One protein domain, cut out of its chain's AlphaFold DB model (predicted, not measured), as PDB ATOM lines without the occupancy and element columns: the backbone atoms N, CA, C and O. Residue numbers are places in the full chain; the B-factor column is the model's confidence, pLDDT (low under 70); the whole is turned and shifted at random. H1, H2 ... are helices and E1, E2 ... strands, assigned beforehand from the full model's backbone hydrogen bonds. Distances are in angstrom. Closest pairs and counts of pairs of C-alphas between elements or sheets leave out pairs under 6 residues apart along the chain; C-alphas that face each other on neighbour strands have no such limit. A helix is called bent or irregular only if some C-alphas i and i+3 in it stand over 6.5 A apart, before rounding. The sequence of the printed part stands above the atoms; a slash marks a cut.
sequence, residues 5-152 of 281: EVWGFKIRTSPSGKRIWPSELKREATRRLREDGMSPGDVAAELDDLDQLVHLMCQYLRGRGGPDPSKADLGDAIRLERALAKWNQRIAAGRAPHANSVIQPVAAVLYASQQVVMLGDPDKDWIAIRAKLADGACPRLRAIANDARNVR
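What this domain is: This is residues 5 to 152 of the 281 residues of the protein "DNA helicase UvrD" of Rhodovulum sulfidophilum (UniProt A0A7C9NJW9). A long, kinked helix, H2, runs through the middle, and H3 folds back beside its second part as a helical hairpin; H4 crosses H2, and H5 and H6 fold back and forth after it, with H6 reaching H2 again. At the other end H1 makes a corner with the first residues of H2, and the small strand E1 lies near the first part of H1 and the last residues of H3. The printed part has 148 residues, with one named strand and six named helices in the order E1, H1, H2, H3, H4, H5, H6, and its class is mostly helix. It is compact, with a radius of gyration of the C-alphas of 16.9 A and spans of 45 by 39 by 28 A.

Where its parts are: E1, residues 9 to 13, begins at C-alpha 9 at (-29.040, -5.795, -54.150). H1 is residues 23 to 34, 16.2 A long. H2, residues 40 to 63, is 35.5 A from first to last C-alpha and has a kink of 29 degrees near residue 48; it is only just irregular, with C-alphas 44 and 47 6.53 A apart. H3, residues 71 to 90, is 28.0 A long and begins at C-alpha 71 at (-53.766, -26.522, -41.826). H4 is residues 104 to 114, 15.5 A long, and H5 is residues 122 to 135, 19.8 A long. H6, residues 139 to 148, is 14.0 A long and ends at C-alpha 148 at (-57.247, -6.057, -36.964).

How they stand to each other: H2 is the hub and touches four helices. With residues 51 to 62 it touches H3, a hairpin at a shallow tilt of 23 degrees, closest at the C-alphas of Cys 58 and Ala 77, 4.6 A. H4 touches H2 at a steep tilt of 59 degrees, closest at the C-alphas of Leu 50 and Ala 107, 6.5 A. H6 touches H2 about perpendicular, at 79 degrees, closest at the C-alphas of Met 57 and Leu 141, 7.7 A. H4 and H5 form a hairpin, closest at the C-alphas of Ser 113 and Lys 132, 5.8 A. H5 and H6 form another, closest at the C-alphas of Ala 134 and Arg 142, 4.2 A. H1 and H2 only just touch, with 3 pairs of C-alphas within 8 A, the closest being Leu 33 and Pro 40, 6.6 A. E1 pairs with no named strand; its closest C-alphas to H1 are those of Phe 9 and Leu 25, 5.2 A. In H1, H3, H4, H5 and H6 every O i to N i+4 pair is within hydrogen-bond range; in H2, 16 of 20 are.

The domain as a whole: The two C-alphas farthest apart are those of Arg 34 and Asp 68, 51.4 A. The printed part has no cut. The link from H3 to H4, residues 91 to 103, is long. The mean pLDDT of the printed part is 77.6; 47 residues are under 70, among them 5 to 30 and 36 to 48.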
ATOM      1  N   GLU A   5     -32.336  -9.484 -49.331       50.84
ATOM      2  CA  GLU A   5     -32.458  -8.301 -50.237       50.84
ATOM      3  C   GLU A   5     -32.441  -6.989 -49.554       50.84
ATOM      4  O   GLU A   5     -33.160  -6.776 -48.584       50.84
ATOM      5  N   VAL A   6     -31.739  -6.079 -50.210       50.50
ATOM      6  CA  VAL A   6     -31.807  -4.671 -49.944       50.50
ATOM      7  C   VAL A   6     -31.778  -3.847 -51.228       50.50
ATOM      8  O   VAL A   6     -30.793  -3.888 -51.951       50.50
ATOM      9  N   TRP A   7     -32.841  -3.081 -51.506       53.84
ATOM     10  CA  TRP A   7     -32.942  -2.131 -52.636       53.84
ATOM     11  C   TRP A   7     -32.487  -2.671 -54.001       53.84
ATOM     12  O   TRP A   7     -31.790  -1.981 -54.742       53.84
ATOM     13  N   GLY A   8     -32.837  -3.911 -54.340       52.09
ATOM     14  CA  GLY A   8     -32.390  -4.548 -55.583       52.09
ATOM     15  C   GLY A   8     -31.040  -5.263 -55.495       52.09
ATOM     16  O   GLY A   8     -30.597  -5.868 -56.474       52.09
ATOM     17  N   PHE A   9     -30.374  -5.238 -54.337       63.28
ATOM     18  CA  PHE A   9     -29.040  -5.795 -54.150       63.28
ATOM     19  C   PHE A   9     -28.869  -6.632 -52.908       63.28
ATOM     20  O   PHE A   9     -29.621  -6.617 -51.941       63.28
ATOM     21  N   LYS A  10     -27.772  -7.374 -52.949       61.53
ATOM     22  CA  LYS A  10     -27.847  -8.747 -52.576       61.53
ATOM     23  C   LYS A  10     -26.919  -9.200 -51.432       61.53
ATOM     24  O   LYS A  10     -25.764  -9.460 -51.693       61.53
ATOM     25  N   ILE A  11     -27.408  -9.537 -50.228       55.97
ATOM     26  CA  ILE A  11     -26.549  -9.806 -49.049       55.97
ATOM     27  C   ILE A  11     -26.422 -11.260 -48.600       55.97
ATOM     28  O   ILE A  11     -27.346 -11.868 -48.061       55.97
ATOM     29  N   ARG A  12     -25.213 -11.803 -48.711       63.19
ATOM     30  CA  ARG A  12     -24.864 -13.151 -48.239       63.19
ATOM     31  C   ARG A  12     -24.677 -13.227 -46.736       63.19
ATOM     32  O   ARG A  12     -24.492 -12.208 -46.098       63.19
ATOM     33  N   THR A  13     -24.665 -14.430 -46.168       51.91
ATOM     34  CA  THR A  13     -24.241 -14.649 -44.775       51.91
ATOM     35  C   THR A  13     -23.195 -15.756 -44.739       51.91
ATOM     36  O   THR A  13     -23.413 -16.797 -45.351       51.91
ATOM     37  N   SER A  14     -22.060 -15.532 -44.074       51.91
ATOM     38  CA  SER A  14     -20.933 -16.464 -43.960       51.91
ATOM     39  C   SER A  14     -21.287 -17.705 -43.121       51.91
ATOM     40  O   SER A  14     -22.269 -17.682 -42.373       51.91
ATOM     41  N   PRO A  15     -20.460 -18.771 -43.157       41.03
ATOM     42  CA  PRO A  15     -20.636 -19.950 -42.302       41.03
ATOM     43  C   PRO A  15     -20.602 -19.652 -40.792       41.03
ATOM     44  O   PRO A  15     -21.186 -20.396 -40.015       41.03
ATOM     45  N   SER A  16     -19.971 -18.545 -40.382       49.00
ATOM     46  CA  SER A  16     -19.937 -18.043 -38.999       49.00
ATOM     47  C   SER A  16     -21.092 -17.094 -38.639       49.00
ATOM     48  O   SER A  16     -21.093 -16.519 -37.555       49.00
ATOM     49  N   GLY A  17     -22.063 -16.888 -39.541       45.97
ATOM     50  CA  GLY A  17     -23.252 -16.066 -39.292       45.97
ATOM     51  C   GLY A  17     -23.120 -14.567 -39.608       45.97
ATOM     52  O   GLY A  17     -24.059 -13.818 -39.350       45.97
ATOM     53  N   LYS A  18     -22.009 -14.095 -40.203       45.94
ATOM     54  CA  LYS A  18     -21.816 -12.671 -40.567       45.94
ATOM     55  C   LYS A  18     -22.349 -12.337 -41.961       45.94
ATOM     56  O   LYS A  18     -22.052 -13.046 -42.917       45.94
ATOM     57  N   ARG A  19     -23.070 -11.220 -42.108       60.25
ATOM     58  CA  ARG A  19     -23.596 -10.740 -43.402       60.25
ATOM     59  C   ARG A  19     -22.486 -10.174 -44.313       60.25
ATOM     60  O   ARG A  19     -21.584  -9.483 -43.847       60.25
ATOM     61  N   ILE A  20     -22.565 -10.446 -45.613       57.06
ATOM     62  CA  ILE A  20     -21.613 -10.111 -46.678       57.06
ATOM     63  C   ILE A  20     -22.355  -9.277 -47.729       57.06
ATOM     64  O   ILE A  20     -23.189  -9.784 -48.479       57.06
ATOM     65  N   TRP A  21     -22.031  -7.989 -47.771       64.56
ATOM     66  CA  TRP A  21     -22.755  -6.951 -48.510       64.56
ATOM     67  C   TRP A  21     -22.070  -6.629 -49.859       64.56
ATOM     68  O   TRP A  21     -20.865  -6.337 -49.842       64.56
ATOM     69  N   PRO A  22     -22.780  -6.619 -51.008       62.38
ATOM     70  CA  PRO A  22     -22.193  -6.350 -52.324       62.38
ATOM     71  C   PRO A  22     -21.689  -4.928 -52.493       62.38
ATOM     72  O   PRO A  22     -22.187  -3.993 -51.874       62.38
ATOM     73  N   SER A  23     -20.743  -4.760 -53.410       50.03
ATOM     74  CA  SER A  23     -20.202  -3.458 -53.805       50.03
ATOM     75  C   SER A  23     -21.257  -2.533 -54.417       50.03
ATOM     76  O   SER A  23     -21.263  -1.350 -54.101       50.03
ATOM     77  N   GLU A  24     -22.174  -3.048 -55.235       57.31
ATOM     78  CA  GLU A  24     -23.234  -2.238 -55.855       57.31
ATOM     79  C   GLU A  24     -24.311  -1.808 -54.855       57.31
ATOM     80  O   GLU A  24     -24.748  -0.662 -54.874       57.31
ATOM     81  N   LEU A  25     -24.627  -2.669 -53.884       62.47
ATOM     82  CA  LEU A  25     -25.493  -2.319 -52.763       62.47
ATOM     83  C   LEU A  25     -24.925  -1.163 -51.939       62.47
ATOM     84  O   LEU A  25     -25.630  -0.234 -51.563       62.47
ATOM     85  N   LYS A  26     -23.624  -1.236 -51.643       59.12
ATOM     86  CA  LYS A  26     -22.905  -0.183 -50.923       59.12
ATOM     87  C   LYS A  26     -22.882   1.115 -51.730       59.12
ATOM     88  O   LYS A  26     -22.879   2.185 -51.131       59.12
ATOM     89  N   ARG A  27     -22.894   1.036 -53.067       55.44
ATOM     90  CA  ARG A  27     -22.969   2.201 -53.959       55.44
ATOM     91  C   ARG A  27     -24.360   2.825 -53.981       55.44
ATOM     92  O   ARG A  27     -24.429   4.035 -53.836       55.44
ATOM     93  N   GLU A  28     -25.434   2.044 -54.061       57.09
ATOM     94  CA  GLU A  28     -26.799   2.586 -53.965       57.09
ATOM     95  C   GLU A  28     -27.093   3.150 -52.570       57.09
ATOM     96  O   GLU A  28     -27.667   4.227 -52.454       57.09
ATOM     97  N   ALA A  29     -26.620   2.487 -51.510       60.44
ATOM     98  CA  ALA A  29     -26.646   3.058 -50.166       60.44
ATOM     99  C   ALA A  29     -25.906   4.406 -50.145       60.44
ATOM    100  O   ALA A  29     -26.450   5.400 -49.697       60.44
ATOM    101  N   THR A  30     -24.701   4.486 -50.718       54.06
ATOM    102  CA  THR A  30     -23.932   5.742 -50.798       54.06
ATOM    103  C   THR A  30     -24.624   6.818 -51.649       54.06
ATOM    104  O   THR A  30     -24.551   7.988 -51.281       54.06
ATOM    105  N   ARG A  31     -25.323   6.447 -52.737       74.88
ATOM    106  CA  ARG A  31     -26.157   7.348 -53.552       74.88
ATOM    107  C   ARG A  31     -27.264   7.959 -52.696       74.88
ATOM    108  O   ARG A  31     -27.356   9.173 -52.594       74.88
ATOM    109  N   ARG A  32     -28.025   7.130 -51.979       62.72
ATOM    110  CA  ARG A  32     -29.115   7.573 -51.092       62.72
ATOM    111  C   ARG A  32     -28.630   8.429 -49.912       62.72
ATOM    112  O   ARG A  32     -29.342   9.322 -49.474       62.72
ATOM    113  N   LEU A  33     -27.400   8.205 -49.438       53.81
ATOM    114  CA  LEU A  33     -26.765   8.993 -48.370       53.81
ATOM    115  C   LEU A  33     -26.189  10.340 -48.835       53.81
ATOM    116  O   LEU A  33     -26.123  11.278 -48.047       53.81
ATOM    117  N   ARG A  34     -25.712  10.437 -50.083       48.34
ATOM    118  CA  ARG A  34     -25.074  11.656 -50.619       48.34
ATOM    119  C   ARG A  34     -25.986  12.501 -51.497       48.34
ATOM    120  O   ARG A  34     -25.828  13.716 -51.501       48.34
ATOM    121  N   GLU A  35     -26.872  11.870 -52.258       71.00
ATOM    122  CA  GLU A  35     -27.742  12.517 -53.246       71.00
ATOM    123  C   GLU A  35     -29.163  12.685 -52.703       71.00
ATOM    124  O   GLU A  35     -29.702  13.784 -52.764       71.00
ATOM    125  N   ASP A  36     -29.731  11.639 -52.089       62.69
ATOM    126  CA  ASP A  36     -31.093  11.685 -51.525       62.69
ATOM    127  C   ASP A  36     -31.105  12.182 -50.056       62.69
ATOM    128  O   ASP A  36     -32.163  12.296 -49.438       62.69
ATOM    129  N   GLY A  37     -29.930  12.487 -49.487       50.84
ATOM    130  CA  GLY A  37     -29.764  13.090 -48.157       50.84
ATOM    131  C   GLY A  37     -30.196  12.215 -46.972       50.84
ATOM    132  O   GLY A  37     -30.314  12.722 -45.857       50.84
ATOM    133  N   MET A  38     -30.442  10.920 -47.191       52.66
ATOM    134  CA  MET A  38     -30.875   9.992 -46.144       52.66
ATOM    135  C   MET A  38     -29.752   9.742 -45.134       52.66
ATOM    136  O   MET A  38     -28.568   9.819 -45.467       52.66
ATOM    137  N   SER A  39     -30.099   9.395 -43.892       45.88
ATOM    138  CA  SER A  39     -29.086   9.027 -42.904       45.88
ATOM    139  C   SER A  39     -28.681   7.546 -43.044       45.88
ATOM    140  O   SER A  39     -29.493   6.707 -43.448       45.88
ATOM    141  N   PRO A  40     -27.443   7.163 -42.664       38.81
ATOM    142  CA  PRO A  40     -27.005   5.760 -42.635       38.81
ATOM    143  C   PRO A  40     -27.895   4.833 -41.794       38.81
ATOM    144  O   PRO A  40     -27.899   3.624 -42.029       38.81
ATOM    145  N   GLY A  41     -28.650   5.386 -40.838       42.31
ATOM    146  CA  GLY A  41     -29.589   4.647 -39.995       42.31
ATOM    147  C   GLY A  41     -30.897   4.280 -40.700       42.31
ATOM    148  O   GLY A  41     -31.347   3.148 -40.563       42.31
ATOM    149  N   ASP A  42     -31.463   5.185 -41.502       49.50
ATOM    150  CA  ASP A  42     -32.752   4.979 -42.194       49.50
ATOM    151  C   ASP A  42     -32.629   3.922 -43.296       49.50
ATOM    152  O   ASP A  42     -33.445   3.016 -43.449       49.50
ATOM    153  N   VAL A  43     -31.500   3.989 -43.993       53.22
ATOM    154  CA  VAL A  43     -31.042   3.048 -45.011       53.22
ATOM    155  C   VAL A  43     -30.858   1.646 -44.373       53.22
ATOM    156  O   VAL A  43     -31.353   0.640 -44.872       53.22
ATOM    157  N   ALA A  44     -30.255   1.516 -43.195       46.78
ATOM    158  CA  ALA A  44     -30.144   0.204 -42.543       46.78
ATOM    159  C   ALA A  44     -31.490  -0.379 -42.032       46.78
ATOM    160  O   ALA A  44     -31.595  -1.602 -41.897       46.78
ATOM    161  N   ALA A  45     -32.497   0.464 -41.773       49.72
ATOM    162  CA  ALA A  45     -33.774   0.090 -41.159       49.72
ATOM    163  C   ALA A  45     -34.796  -0.525 -42.143       49.72
ATOM    164  O   ALA A  45     -35.344  -1.586 -41.850       49.72
ATOM    165  N   GLU A  46     -34.968   0.036 -43.350       51.47
ATOM    166  CA  GLU A  46     -36.021  -0.360 -44.328       51.47
ATOM    167  C   GLU A  46     -36.021  -1.840 -44.759       51.47
ATOM    168  O   GLU A  46     -36.954  -2.372 -45.359       51.47
ATOM    169  N   LEU A  47     -34.926  -2.524 -44.499       51.97
ATOM    170  CA  LEU A  47     -34.628  -3.856 -44.996       51.97
ATOM    171  C   LEU A  47     -34.954  -4.920 -43.991       51.97
ATOM    172  O   LEU A  47     -35.067  -6.091 -44.335       51.97
ATOM    173  N   ASP A  48     -34.973  -4.508 -42.733       65.81
ATOM    174  CA  ASP A  48     -35.421  -5.315 -41.621       65.81
ATOM    175  C   ASP A  48     -36.944  -5.298 -41.575       65.81
ATOM    176  O   ASP A  48     -37.541  -6.322 -41.261       65.81
ATOM    177  N   ASP A  49     -37.562  -4.203 -42.023       75.25
ATOM    178  CA  ASP A  49     -39.008  -3.999 -42.005       75.25
ATOM    179  C   ASP A  49     -39.776  -5.020 -42.855       75.25
ATOM    180  O   ASP A  49     -40.817  -5.516 -42.427       75.25
ATOM    181  N   LEU A  50     -39.275  -5.395 -44.041       81.62
ATOM    182  CA  LEU A  50     -39.940  -6.406 -44.877       81.62
ATOM    183  C   LEU A  50     -39.829  -7.813 -44.277       81.62
ATOM    184  O   LEU A  50     -40.818  -8.550 -44.244       81.62
ATOM    185  N   ASP A  51     -38.641  -8.184 -43.796       86.19
ATOM    186  CA  ASP A  51     -38.428  -9.448 -43.089       86.19
ATOM    187  C   ASP A  51     -39.302  -9.519 -41.832       86.19
ATOM    188  O   ASP A  51     -39.967 -10.530 -41.592       86.19
ATOM    189  N   GLN A  52     -39.347  -8.431 -41.061       86.38
ATOM    190  CA  GLN A  52     -40.143  -8.313 -39.850       86.38
ATOM    191  C   GLN A  52     -41.639  -8.371 -40.162       86.38
ATOM    192  O   GLN A  52     -42.358  -9.122 -39.504       86.38
ATOM    193  N   LEU A  53     -42.115  -7.666 -41.193       91.31
ATOM    194  CA  LEU A  53     -43.511  -7.715 -41.622       91.31
ATOM    195  C   LEU A  53     -43.912  -9.136 -42.018       91.31
ATOM    196  O   LEU A  53     -44.921  -9.646 -41.534       91.31
ATOM    197  N   VAL A  54     -43.122  -9.815 -42.852       93.56
ATOM    198  CA  VAL A  54     -43.422 -11.198 -43.249       93.56
ATOM    199  C   VAL A  54     -43.347 -12.142 -42.050       93.56
ATOM    200  O   VAL A  54     -44.182 -13.041 -41.931       93.56
ATOM    201  N   HIS A  55     -42.404 -11.932 -41.130       93.00
ATOM    202  CA  HIS A  55     -42.332 -12.703 -39.894       93.00
ATOM    203  C   HIS A  55     -43.602 -12.531 -39.049       93.00
ATOM    204  O   HIS A  55     -44.192 -13.528 -38.630       93.00
ATOM    205  N   LEU A  56     -44.083 -11.296 -38.872       93.69
ATOM    206  CA  LEU A  56     -45.339 -10.994 -38.180       93.69
ATOM    207  C   LEU A  56     -46.550 -11.602 -38.901       93.69
ATOM    208  O   LEU A  56     -47.417 -12.180 -38.249       93.69
ATOM    209  N   MET A  57     -46.593 -11.569 -40.237       95.75
ATOM    210  CA  MET A  57     -47.633 -12.251 -41.016       95.75
ATOM    211  C   MET A  57     -47.631 -13.765 -40.764       95.75
ATOM    212  O   MET A  57     -48.693 -14.371 -40.639       95.75
ATOM    213  N   CYS A  58     -46.454 -14.389 -40.674       95.94
ATOM    214  CA  CYS A  58     -46.335 -15.819 -40.391       95.94
ATOM    215  C   CYS A  58     -46.756 -16.151 -38.956       95.94
ATOM    216  O   CYS A  58     -47.425 -17.160 -38.743       95.94
ATOM    217  N   GLN A  59     -46.404 -15.310 -37.978       92.69
ATOM    218  CA  GLN A  59     -46.895 -15.438 -36.601       92.69
ATOM    219  C   GLN A  59     -48.422 -15.334 -36.548       92.69
ATOM    220  O   GLN A  59     -49.069 -16.187 -35.944       92.69
ATOM    221  N   TYR A  60     -48.999 -14.350 -37.242       93.38
ATOM    222  CA  TYR A  60     -50.445 -14.196 -37.360       93.38
ATOM    223  C   TYR A  60     -51.099 -15.448 -37.955       93.38
ATOM    224  O   TYR A  60     -52.004 -15.991 -37.339       93.38
ATOM    225  N   LEU A  61     -50.619 -15.962 -39.092       93.12
ATOM    226  CA  LEU A  61     -51.187 -17.163 -39.720       93.12
ATOM    227  C   LEU A  61     -51.100 -18.397 -38.813       93.12
ATOM    228  O   LEU A  61     -52.024 -19.203 -38.780       93.12
ATOM    229  N   ARG A  62     -50.009 -18.539 -38.053       93.12
ATOM    230  CA  ARG A  62     -49.840 -19.636 -37.089       93.12
ATOM    231  C   ARG A  62     -50.765 -19.527 -35.882       93.12
ATOM    232  O   ARG A  62     -51.149 -20.556 -35.346       93.12
ATOM    233  N   GLY A  63     -51.077 -18.308 -35.442       89.06
ATOM    234  CA  GLY A  63     -51.980 -18.051 -34.317       89.06
ATOM    235  C   GLY A  63     -53.449 -17.885 -34.720       89.06
ATOM    236  O   GLY A  63     -54.331 -17.876 -33.859       89.06
ATOM    237  N   ARG A  64     -53.738 -17.732 -36.015       86.75
ATOM    238  CA  ARG A  64     -55.096 -17.546 -36.525       86.75
ATOM    239  C   ARG A  64     -55.909 -18.818 -36.287       86.75
ATOM    240  O   ARG A  64     -55.530 -19.890 -36.741       86.75
ATOM    241  N   GLY A  65     -57.029 -18.685 -35.580       80.81
ATOM    242  CA  GLY A  65     -57.827 -19.827 -35.109       80.81
ATOM    243  C   GLY A  65     -57.555 -20.226 -33.653       80.81
ATOM    244  O   GLY A  65     -58.216 -21.122 -33.139       80.81
ATOM    245  N   GLY A  66     -56.643 -19.536 -32.957       83.62
ATOM    246  CA  GLY A  66     -56.385 -19.754 -31.534       83.62
ATOM    247  C   GLY A  66     -55.768 -21.136 -31.272       83.62
ATOM    248  O   GLY A  66     -54.700 -21.408 -31.817       83.62
ATOM    249  N   PRO A  67     -56.387 -21.994 -30.437       79.75
ATOM    250  CA  PRO A  67     -55.840 -23.314 -30.116       79.75
ATOM    251  C   PRO A  67     -55.842 -24.283 -31.309       79.75
ATOM    252  O   PRO A  67     -55.017 -25.193 -31.333       79.75
ATOM    253  N   ASP A  68     -56.705 -24.059 -32.307       83.00
ATOM    254  CA  ASP A  68     -56.880 -24.941 -33.465       83.00
ATOM    255  C   ASP A  68     -56.598 -24.197 -34.787       83.00
ATOM    256  O   ASP A  68     -57.520 -23.872 -35.545       83.00
ATOM    257  N   PRO A  69     -55.324 -23.886 -35.095       85.06
ATOM    258  CA  PRO A  69     -54.972 -23.183 -36.321       85.06
ATOM    259  C   PRO A  69     -55.227 -24.031 -37.572       85.06
ATOM    260  O   PRO A  69     -54.974 -25.239 -37.622       85.06
ATOM    261  N   SER A  70     -55.690 -23.375 -38.636       91.38
ATOM    262  CA  SER A  70     -55.996 -24.037 -39.905       91.38
ATOM    263  C   SER A  70     -54.743 -24.638 -40.548       91.38
ATOM    264  O   SER A  70     -53.725 -23.965 -40.722       91.38
ATOM    265  N   LYS A  71     -54.835 -25.888 -41.026       91.19
ATOM    266  CA  LYS A  71     -53.766 -26.522 -41.826       91.19
ATOM    267  C   LYS A  71     -53.399 -25.693 -43.062       91.19
ATOM    268  O   LYS A  71     -52.240 -25.696 -43.474       91.19
ATOM    269  N   ALA A  72     -54.371 -24.984 -43.641       92.06
ATOM    270  CA  ALA A  72     -54.134 -24.100 -44.776       92.06
ATOM    271  C   ALA A  72     -53.294 -22.877 -44.373       92.06
ATOM    272  O   ALA A  72     -52.335 -22.560 -45.073       92.06
ATOM    273  N   ASP A  73     -53.592 -22.253 -43.228       91.69
ATOM    274  CA  ASP A  73     -52.852 -21.088 -42.721       91.69
ATOM    275  C   ASP A  73     -51.421 -21.465 -42.306       91.69
ATOM    276  O   ASP A  73     -50.464 -20.767 -42.649       91.69
ATOM    277  N   LEU A  74     -51.241 -22.625 -41.665       93.31
ATOM    278  CA  LEU A  74     -49.914 -23.173 -41.355       93.31
ATOM    279  C   LEU A  74     -49.101 -23.443 -42.629       93.31
ATOM    280  O   LEU A  74     -47.922 -23.085 -42.715       93.31
ATOM    281  N   GLY A  75     -49.735 -24.044 -43.640       95.25
ATOM    282  CA  GLY A  75     -49.129 -24.247 -44.954       95.25
ATOM    283  C   GLY A  75     -48.756 -22.925 -45.630       95.25
ATOM    284  O   GLY A  75     -47.684 -22.814 -46.226       95.25
ATOM    285  N   ASP A  76     -49.599 -21.902 -45.506       93.69
ATOM    286  CA  ASP A  76     -49.352 -20.554 -46.015       93.69
ATOM    287  C   ASP A  76     -48.181 -19.857 -45.333       93.69
ATOM    288  O   ASP A  76     -47.350 -19.277 -46.033       93.69
ATOM    289  N   ALA A  77     -48.062 -19.960 -44.009       95.31
ATOM    290  CA  ALA A  77     -46.927 -19.418 -43.267       95.31
ATOM    291  C   ALA A  77     -45.608 -20.040 -43.752       95.31
ATOM    292  O   ALA A  77     -44.664 -19.328 -44.091       95.31
ATOM    293  N   ILE A  78     -45.567 -21.370 -43.901       95.56
ATOM    294  CA  ILE A  78     -44.390 -22.078 -44.431       95.56
ATOM    295  C   ILE A  78     -44.082 -21.632 -45.868       95.56
ATOM    296  O   ILE A  78     -42.916 -21.440 -46.232       95.56
ATOM    297  N   ARG A  79     -45.110 -21.466 -46.713       95.44
ATOM    298  CA  ARG A  79     -44.942 -20.974 -48.089       95.44
ATOM    299  C   ARG A  79     -44.381 -19.553 -48.118       95.44
ATOM    300  O   ARG A  79     -43.489 -19.299 -48.925       95.44
ATOM    301  N   LEU A  80     -44.863 -18.664 -47.251       94.94
ATOM    302  CA  LEU A  80     -44.375 -17.290 -47.124       94.94
ATOM    303  C   LEU A  80     -42.924 -17.237 -46.647       94.94
ATOM    304  O   LEU A  80     -42.124 -16.560 -47.282       94.94
ATOM    305  N   GLU A  81     -42.548 -17.994 -45.616       94.06
ATOM    306  CA  GLU A  81     -41.158 -18.041 -45.136       94.06
ATOM    307  C   GLU A  81     -40.204 -18.556 -46.213       94.06
ATOM    308  O   GLU A  81     -39.142 -17.978 -46.447       94.06
ATOM    309  N   ARG A  82     -40.597 -19.612 -46.935       95.19
ATOM    310  CA  ARG A  82     -39.812 -20.116 -48.070       95.19
ATOM    311  C   ARG A  82     -39.727 -19.090 -49.196       95.19
ATOM    312  O   ARG A  82     -38.678 -18.975 -49.828       95.19
ATOM    313  N   ALA A  83     -40.813 -18.373 -49.477       93.44
ATOM    314  CA  ALA A  83     -40.833 -17.330 -50.495       93.44
ATOM    315  C   ALA A  83     -39.954 -16.138 -50.102       93.44
ATOM    316  O   ALA A  83     -39.230 -15.645 -50.959       93.44
ATOM    317  N   LEU A  84     -39.953 -15.736 -48.829       90.62
ATOM    318  CA  LEU A  84     -39.065 -14.710 -48.292       90.62
ATOM    319  C   LEU A  84     -37.610 -15.165 -48.347       90.62
ATOM    320  O   LEU A  84     -36.787 -14.428 -48.856       90.62
ATOM    321  N   ALA A  85     -37.284 -16.390 -47.930       88.62
ATOM    322  CA  ALA A  85     -35.919 -16.908 -48.025       88.62
ATOM    323  C   ALA A  85     -35.420 -16.942 -49.482       88.62
ATOM    324  O   ALA A  85     -34.289 -16.558 -49.763       88.62
ATOM    325  N   LYS A  86     -36.280 -17.359 -50.423       87.12
ATOM    326  CA  LYS A  86     -35.983 -17.320 -51.862       87.12
ATOM    327  C   LYS A  86     -35.876 -15.907 -52.399       87.12
ATOM    328  O   LYS A  86     -35.038 -15.703 -53.266       87.12
ATOM    329  N   TRP A  87     -36.731 -14.987 -51.945       86.00
ATOM    330  CA  TRP A  87     -36.646 -13.557 -52.227       86.00
ATOM    331  C   TRP A  87     -35.270 -13.126 -51.797       86.00
ATOM    332  O   TRP A  87     -34.401 -13.068 -52.643       86.00
ATOM    333  N   ASN A  88     -35.027 -13.073 -50.501       81.06
ATOM    334  CA  ASN A  88     -33.772 -12.765 -49.861       81.06
ATOM    335  C   ASN A  88     -32.552 -13.381 -50.581       81.06
ATOM    336  O   ASN A  88     -31.595 -12.667 -50.825       81.06
ATOM    337  N   GLN A  89     -32.565 -14.644 -51.024       80.00
ATOM    338  CA  GLN A  89     -31.437 -15.261 -51.752       80.00
ATOM    339  C   GLN A  89     -31.319 -14.854 -53.213       80.00
ATOM    340  O   GLN A  89     -30.261 -14.527 -53.782       80.00
ATOM    341  N   ARG A  90     -32.468 -14.748 -53.860       77.75
ATOM    342  CA  ARG A  90     -32.552 -13.964 -55.072       77.75
ATOM    343  C   ARG A  90     -32.153 -12.551 -54.859       77.75
ATOM    344  O   ARG A  90     -31.954 -11.927 -55.877       77.75
ATOM    345  N   ILE A  91     -31.925 -12.131 -53.634       72.00
ATOM    346  CA  ILE A  91     -31.335 -10.870 -53.341       72.00
ATOM    347  C   ILE A  91     -30.091 -11.096 -52.462       72.00
ATOM    348  O   ILE A  91     -29.885 -10.382 -51.527       72.00
ATOM    349  N   ALA A  92     -29.271 -12.140 -52.639       70.69
ATOM    350  CA  ALA A  92     -27.934 -12.209 -52.086       70.69
ATOM    351  C   ALA A  92     -26.704 -12.538 -52.975       70.69
ATOM    352  O   ALA A  92     -25.601 -12.052 -52.760       70.69
ATOM    353  N   ALA A  93     -26.936 -13.108 -54.149       68.38
ATOM    354  CA  ALA A  93     -26.131 -13.001 -55.407       68.38
ATOM    355  C   ALA A  93     -26.343 -11.888 -56.558       68.38
ATOM    356  O   ALA A  93     -26.563 -12.294 -57.693       68.38
ATOM    357  N   GLY A  94     -26.419 -10.554 -56.357       66.50
ATOM    358  CA  GLY A  94     -26.681  -9.444 -57.360       66.50
ATOM    359  C   GLY A  94     -27.836  -9.468 -58.435       66.50
ATOM    360  O   GLY A  94     -27.520  -9.374 -59.605       66.50
ATOM    361  N   ARG A  95     -29.142  -9.653 -58.173       63.97
ATOM    362  CA  ARG A  95     -30.234  -9.893 -59.162       63.97
ATOM    363  C   ARG A  95     -31.569  -9.485 -58.540       63.97
ATOM    364  O   ARG A  95     -31.736  -9.646 -57.341       63.97
ATOM    365  N   ALA A  96     -32.528  -9.124 -59.380       67.62
ATOM    366  CA  ALA A  96     -33.887  -8.822 -58.955       67.62
ATOM    367  C   ALA A  96     -34.651 -10.059 -58.414       67.62
ATOM    368  O   ALA A  96     -34.385 -11.202 -58.848       67.62
ATOM    369  N   PRO A  97     -35.652  -9.847 -57.535       74.19
ATOM    370  CA  PRO A  97     -36.588 -10.881 -57.111       74.19
ATOM    371  C   PRO A  97     -37.408 -11.428 -58.283       74.19
ATOM    372  O   PRO A  97     -37.495 -10.833 -59.355       74.19
ATOM    373  N   HIS A  98     -38.038 -12.590 -58.093       76.81
ATOM    374  CA  HIS A  98     -38.964 -13.109 -59.099       76.81
ATOM    375  C   HIS A  98     -40.195 -12.201 -59.221       76.81
ATOM    376  O   HIS A  98     -40.825 -11.886 -58.210       76.81
ATOM    377  N   ALA A  99     -40.572 -11.864 -60.457       77.50
ATOM    378  CA  ALA A  99     -41.750 -11.045 -60.753       77.50
ATOM    379  C   ALA A  99     -43.043 -11.639 -60.163       77.50
ATOM    380  O   ALA A  99     -43.864 -10.917 -59.616       77.50
ATOM    381  N   ASN A 100     -43.169 -12.969 -60.167       83.38
ATOM    382  CA  ASN A 100     -44.356 -13.671 -59.666       83.38
ATOM    383  C   ASN A 100     -44.231 -14.086 -58.187       83.38
ATOM    384  O   ASN A 100     -44.938 -14.982 -57.728       83.38
ATOM    385  N   SER A 101     -43.286 -13.508 -57.437       87.25
ATOM    386  CA  SER A 101     -43.138 -13.820 -56.014       87.25
ATOM    387  C   SER A 101     -44.335 -13.300 -55.223       87.25
ATOM    388  O   SER A 101     -44.706 -12.137 -55.343       87.25
ATOM    389  N   VAL A 102     -44.858 -14.121 -54.311       90.69
ATOM    390  CA  VAL A 102     -45.892 -13.702 -53.347       90.69
ATOM    391  C   VAL A 102     -45.422 -12.592 -52.396       90.69
ATOM    392  O   VAL A 102     -46.254 -11.978 -51.737       90.69
ATOM    393  N   ILE A 103     -44.113 -12.322 -52.335       90.19
ATOM    394  CA  ILE A 103     -43.520 -11.229 -51.550       90.19
ATOM    395  C   ILE A 103     -43.634  -9.876 -52.272       90.19
ATOM    396  O   ILE A 103     -43.719  -8.861 -51.594       90.19
ATOM    397  N   GLN A 104     -43.737  -9.839 -53.611       85.19
ATOM    398  CA  GLN A 104     -43.929  -8.584 -54.365       85.19
ATOM    399  C   GLN A 104     -45.115  -7.754 -53.844       85.19
ATOM    400  O   GLN A 104     -44.916  -6.604 -53.455       85.19
ATOM    401  N   PRO A 105     -46.345  -8.306 -53.758       87.31
ATOM    402  CA  PRO A 105     -47.478  -7.537 -53.255       87.31
ATOM    403  C   PRO A 105     -47.362  -7.201 -51.760       87.31
ATOM    404  O   PRO A 105     -48.028  -6.278 -51.311       87.31
ATOM    405  N   VAL A 106     -46.541  -7.916 -50.980       90.69
ATOM    406  CA  VAL A 106     -46.261  -7.569 -49.572       90.69
ATOM    407  C   VAL A 106     -45.333  -6.356 -49.504       90.69
ATOM    408  O   VAL A 106     -45.644  -5.389 -48.814       90.69
ATOM    409  N   ALA A 107     -44.240  -6.374 -50.269       84.50
ATOM    410  CA  ALA A 107     -43.288  -5.272 -50.356       84.50
ATOM    411  C   ALA A 107     -43.940  -3.990 -50.895       84.50
ATOM    412  O   ALA A 107     -43.714  -2.914 -50.353       84.50
ATOM    413  N   ALA A 108     -44.813  -4.107 -51.903       81.50
ATOM    414  CA  ALA A 108     -45.559  -2.969 -52.441       81.50
ATOM    415  C   ALA A 108     -46.468  -2.311 -51.389       81.50
ATOM    416  O   ALA A 108     -46.543  -1.085 -51.316       81.50
ATOM    417  N   VAL A 109     -47.136  -3.110 -50.549       86.81
ATOM    418  CA  VAL A 109     -47.974  -2.586 -49.460       86.81
ATOM    419  C   VAL A 109     -47.130  -1.947 -48.365       86.81
ATOM    420  O   VAL A 109     -47.510  -0.890 -47.869       86.81
ATOM    421  N   LEU A 110     -45.987  -2.541 -48.008       85.62
ATOM    422  CA  LEU A 110     -45.054  -1.943 -47.050       85.62
ATOM    423  C   LEU A 110     -44.583  -0.567 -47.536       85.62
ATOM    424  O   LEU A 110     -44.722   0.410 -46.807       85.62
ATOM    425  N   TYR A 111     -44.134  -0.478 -48.789       79.50
ATOM    426  CA  TYR A 111     -43.716   0.786 -49.389       79.50
ATOM    427  C   TYR A 111     -44.851   1.819 -49.384       79.50
ATOM    428  O   TYR A 111     -44.664   2.941 -48.926       79.50
ATOM    429  N   ALA A 112     -46.061   1.435 -49.808       79.19
ATOM    430  CA  ALA A 112     -47.224   2.324 -49.779       79.19
ATOM    431  C   ALA A 112     -47.612   2.773 -48.356       79.19
ATOM    432  O   ALA A 112     -48.137   3.872 -48.181       79.19
ATOM    433  N   SER A 113     -47.356   1.935 -47.349       86.06
ATOM    434  CA  SER A 113     -47.601   2.245 -45.937       86.06
ATOM    435  C   SER A 113     -46.577   3.242 -45.389       86.06
ATOM    436  O   SER A 113     -46.945   4.121 -44.619       86.06
ATOM    437  N   GLN A 114     -45.318   3.166 -45.833       82.56
ATOM    438  CA  GLN A 114     -44.263   4.124 -45.472       82.56
ATOM    439  C   GLN A 114     -44.510   5.532 -46.044       82.56
ATOM    440  O   GLN A 114     -44.012   6.506 -45.496       82.56
ATOM    441  N   GLN A 115     -45.307   5.653 -47.112       81.94
ATOM    442  CA  GLN A 115     -45.702   6.950 -47.684       81.94
ATOM    443  C   GLN A 115     -46.882   7.611 -46.950       81.94
ATOM    444  O   GLN A 115     -47.333   8.687 -47.344       81.94
ATOM    445  N   VAL A 116     -47.444   6.968 -45.921       86.19
ATOM    446  CA  VAL A 116     -48.520   7.566 -45.128       86.19
ATOM    447  C   VAL A 116     -47.943   8.666 -44.249       86.19
ATOM    448  O   VAL A 116     -47.058   8.426 -43.431       86.19
ATOM    449  N   VAL A 117     -48.481   9.875 -44.397       89.69
ATOM    450  CA  VAL A 117     -48.180  10.984 -43.494       89.69
ATOM    451  C   VAL A 117     -48.880  10.723 -42.167       89.69
ATOM    452  O   VAL A 117     -50.108  10.737 -42.099       89.69
ATOM    453  N   MET A 118     -48.083  10.468 -41.137       89.25
ATOM    454  CA  MET A 118     -48.558  10.264 -39.772       89.25
ATOM    455  C   MET A 118     -48.853  11.611 -39.111       89.25
ATOM    456  O   MET A 118     -48.100  12.573 -39.281       89.25
ATOM    457  N   LEU A 119     -49.951  11.678 -38.364       92.44
ATOM    458  CA  LEU A 119     -50.438  12.884 -37.698       92.44
ATOM    459  C   LEU A 119     -50.020  12.953 -36.223       92.44
ATOM    460  O   LEU A 119     -50.161  14.006 -35.602       92.44
ATOM    461  N   GLY A 120     -49.531  11.847 -35.657       90.00
ATOM    462  CA  GLY A 120     -49.248  11.721 -34.230       90.00
ATOM    463  C   GLY A 120     -50.478  11.409 -33.384       90.00
ATOM    464  O   GLY A 120     -50.388  11.410 -32.159       90.00
ATOM    465  N   ASP A 121     -51.604  11.112 -34.031       90.31
ATOM    466  CA  ASP A 121     -52.842  10.646 -33.415       90.31
ATOM    467  C   ASP A 121     -52.928   9.127 -33.645       90.31
ATOM    468  O   ASP A 121     -53.210   8.709 -34.775       90.31
ATOM    469  N   PRO A 122     -52.666   8.290 -32.618       89.50
ATOM    470  CA  PRO A 122     -52.558   6.845 -32.803       89.50
ATOM    471  C   PRO A 122     -53.816   6.206 -33.394       89.50
ATOM    472  O   PRO A 122     -53.701   5.234 -34.139       89.50
ATOM    473  N   ASP A 123     -55.005   6.752 -33.117       87.50
ATOM    474  CA  ASP A 123     -56.264   6.233 -33.654       87.50
ATOM    475  C   ASP A 123     -56.367   6.507 -35.156       87.50
ATOM    476  O   ASP A 123     -56.656   5.601 -35.950       87.50
ATOM    477  N   LYS A 124     -56.111   7.756 -35.566       90.38
ATOM    478  CA  LYS A 124     -56.152   8.147 -36.984       90.38
ATOM    479  C   LYS A 124     -55.054   7.458 -37.785       90.38
ATOM    480  O   LYS A 124     -55.333   6.928 -38.864       90.38
ATOM    481  N   ASP A 125     -53.844   7.410 -37.243       91.94
ATOM    482  CA  ASP A 125     -52.678   6.827 -37.902       91.94
ATOM    483  C   ASP A 125     -52.821   5.301 -38.032       91.94
ATOM    484  O   ASP A 125     -52.538   4.729 -39.089       91.94
ATOM    485  N   TRP A 126     -53.395   4.634 -37.022       90.44
ATOM    486  CA  TRP A 126     -53.781   3.221 -37.105       90.44
ATOM    487  C   TRP A 126     -54.797   2.958 -38.219       90.44
ATOM    488  O   TRP A 126     -54.646   2.009 -38.997       90.44
ATOM    489  N   ILE A 127     -55.844   3.785 -38.317       92.00
ATOM    490  CA  ILE A 127     -56.854   3.662 -39.376       92.00
ATOM    491  C   ILE A 127     -56.213   3.862 -40.754       92.00
ATOM    492  O   ILE A 127     -56.513   3.090 -41.668       92.00
ATOM    493  N   ALA A 128     -55.316   4.842 -40.896       93.94
ATOM    494  CA  ALA A 128     -54.630   5.144 -42.148       93.94
ATOM    495  C   ALA A 128     -53.730   3.986 -42.613       93.94
ATOM    496  O   ALA A 128     -53.843   3.543 -43.760       93.94
ATOM    497  N   ILE A 129     -52.903   3.430 -41.721       93.56
ATOM    498  CA  ILE A 129     -52.078   2.253 -42.032       93.56
ATOM    499  C   ILE A 129     -52.952   1.045 -42.367       93.56
ATOM    500  O   ILE A 129     -52.750   0.402 -43.398       93.56
ATOM    501  N   ARG A 130     -53.976   0.754 -41.558       94.81
ATOM    502  CA  ARG A 130     -54.884  -0.373 -41.813       94.81
ATOM    503  C   ARG A 130     -55.573  -0.258 -43.176       94.81
ATOM    504  O   ARG A 130     -55.737  -1.275 -43.848       94.81
ATOM    505  N   ALA A 131     -55.946   0.952 -43.599       94.88
ATOM    506  CA  ALA A 131     -56.498   1.191 -44.930       94.88
ATOM    507  C   ALA A 131     -55.496   0.816 -46.036       94.88
ATOM    508  O   ALA A 131     -55.854   0.074 -46.946       94.88
ATOM    509  N   LYS A 132     -54.213   1.196 -45.908       93.38
ATOM    510  CA  LYS A 132     -53.168   0.779 -46.866       93.38
ATOM    511  C   LYS A 132     -53.000  -0.734 -46.951       93.38
ATOM    512  O   LYS A 132     -52.823  -1.269 -48.046       93.38
ATOM    513  N   LEU A 133     -53.096  -1.437 -45.822       94.81
ATOM    514  CA  LEU A 133     -53.053  -2.901 -45.806       94.81
ATOM    515  C   LEU A 133     -54.270  -3.520 -46.515       94.81
ATOM    516  O   LEU A 133     -54.122  -4.534 -47.200       94.81
ATOM    517  N   ALA A 134     -55.456  -2.923 -46.364       95.38
ATOM    518  CA  ALA A 134     -56.697  -3.404 -46.970       95.38
ATOM    519  C   ALA A 134     -56.751  -3.181 -48.494       95.38
ATOM    520  O   ALA A 134     -57.139  -4.095 -49.236       95.38
ATOM    521  N   ASP A 135     -56.312  -2.006 -48.950       93.69
ATOM    522  CA  ASP A 135     -56.286  -1.603 -50.364       93.69
ATOM    523  C   ASP A 135     -55.215  -2.358 -51.169       93.69
ATOM    524  O   ASP A 135     -55.287  -2.478 -52.393       93.69
ATOM    525  N   GLY A 136     -54.220  -2.905 -50.471       88.50
ATOM    526  CA  GLY A 136     -53.127  -3.664 -51.047       88.50
ATOM    527  C   GLY A 136     -53.551  -4.874 -51.880       88.50
ATOM    528  O   GLY A 136     -54.546  -5.548 -51.610       88.50
ATOM    529  N   ALA A 137     -52.722  -5.233 -52.864       87.69
ATOM    530  CA  ALA A 137     -52.938  -6.409 -53.712       87.69
ATOM    531  C   ALA A 137     -52.713  -7.750 -52.981       87.69
ATOM    532  O   ALA A 137     -53.098  -8.797 -53.496       87.69
ATOM    533  N   CYS A 138     -52.097  -7.746 -51.791       93.31
ATOM    534  CA  CYS A 138     -51.835  -8.953 -51.006       93.31
ATOM    535  C   CYS A 138     -53.091  -9.394 -50.226       93.31
ATOM    536  O   CYS A 138     -53.446  -8.746 -49.237       93.31
ATOM    537  N   PRO A 139     -53.725 -10.539 -50.557       92.94
ATOM    538  CA  PRO A 139     -54.944 -10.978 -49.869       92.94
ATOM    539  C   PRO A 139     -54.730 -11.252 -48.376       92.94
ATOM    540  O   PRO A 139     -55.643 -11.083 -47.574       92.94
ATOM    541  N   ARG A 140     -53.512 -11.653 -47.992       93.88
ATOM    542  CA  ARG A 140     -53.155 -11.955 -46.599       93.88
ATOM    543  C   ARG A 140     -53.072 -10.692 -45.748       93.88
ATOM    544  O   ARG A 140     -53.589 -10.690 -44.640       93.88
ATOM    545  N   LEU A 141     -52.488  -9.613 -46.273       95.25
ATOM    546  CA  LEU A 141     -52.478  -8.316 -45.585       95.25
ATOM    547  C   LEU A 141     -53.885  -7.721 -45.495       95.25
ATOM    548  O   LEU A 141     -54.237  -7.175 -44.455       95.25
ATOM    549  N   ARG A 142     -54.727  -7.925 -46.516       95.38
ATOM    550  CA  ARG A 142     -56.145  -7.552 -46.451       95.38
ATOM    551  C   ARG A 142     -56.902  -8.327 -45.371       95.38
ATOM    552  O   ARG A 142     -57.683  -7.738 -44.631       95.38
ATOM    553  N   ALA A 143     -56.660  -9.633 -45.251       92.50
ATOM    554  CA  ALA A 143     -57.230 -10.441 -44.174       92.50
ATOM    555  C   ALA A 143     -56.765  -9.949 -42.792       92.50
ATOM    556  O   ALA A 143     -57.598  -9.771 -41.909       92.50
ATOM    557  N   ILE A 144     -55.472  -9.640 -42.639       94.25
ATOM    558  CA  ILE A 144     -54.923  -9.042 -41.412       94.25
ATOM    559  C   ILE A 144     -55.601  -7.704 -41.109       94.25
ATOM    560  O   ILE A 144     -56.015  -7.490 -39.977       94.25
ATOM    561  N   ALA A 145     -55.771  -6.821 -42.097       93.81
ATOM    562  CA  ALA A 145     -56.440  -5.535 -41.912       93.81
ATOM    563  C   ALA A 145     -57.895  -5.696 -41.438       93.81
ATOM    564  O   ALA A 145     -58.347  -4.959 -40.561       93.81
ATOM    565  N   ASN A 146     -58.613  -6.678 -41.985       90.38
ATOM    566  CA  ASN A 146     -59.982  -6.986 -41.581       90.38
ATOM    567  C   ASN A 146     -60.047  -7.535 -40.152       90.38
ATOM    568  O   ASN A 146     -60.852  -7.057 -39.354       90.38
ATOM    569  N   ASP A 147     -59.182  -8.489 -39.810       89.00
ATOM    570  CA  ASP A 147     -59.139  -9.073 -38.467       89.00
ATOM    571  C   ASP A 147     -58.698  -8.022 -37.428       89.00
ATOM    572  O   ASP A 147     -59.285  -7.923 -36.350       89.00
ATOM    573  N   ALA A 148     -57.742  -7.158 -37.789       88.00
ATOM    574  CA  ALA A 148     -57.247  -6.057 -36.964       88.00
ATOM    575  C   ALA A 148     -58.325  -5.012 -36.630       88.00
ATOM    576  O   ALA A 148     -58.226  -4.347 -35.601       88.00
ATOM    577  N   ARG A 149     -59.383  -4.879 -37.446       82.81
ATOM    578  CA  ARG A 149     -60.530  -4.003 -37.140       82.81
ATOM    579  C   ARG A 149     -61.269  -4.432 -35.870       82.81
ATOM    580  O   ARG A 149     -61.834  -3.589 -35.184       82.81
ATOM    581  N   ASN A 150     -61.276  -5.732 -35.581       70.19
ATOM    582  CA  ASN A 150     -61.988  -6.311 -34.442       70.19
ATOM    583  C   ASN A 150     -61.140  -6.335 -33.166       70.19
ATOM    584  O   ASN A 150     -61.645  -6.658 -32.088       70.19
ATOM    585  N   VAL A 151     -59.854  -5.997 -33.274       73.75
ATOM    586  CA  VAL A 151     -58.987  -5.846 -32.116       73.75
ATOM    587  C   VAL A 151     -59.394  -4.555 -31.418       73.75
ATOM    588  O   VAL A 151     -59.187  -3.459 -31.933       73.75
ATOM    589  N   ARG A 152     -59.960  -4.682 -30.214       66.81
ATOM    590  CA  ARG A 152     -60.274  -3.558 -29.315       66.81
ATOM    591  C   ARG A 152     -59.005  -2.973 -28.685       66.81
ATOM    592  O   ARG A 152     -58.930  -2.801 -27.474       66.81
TER     593      ARG A 152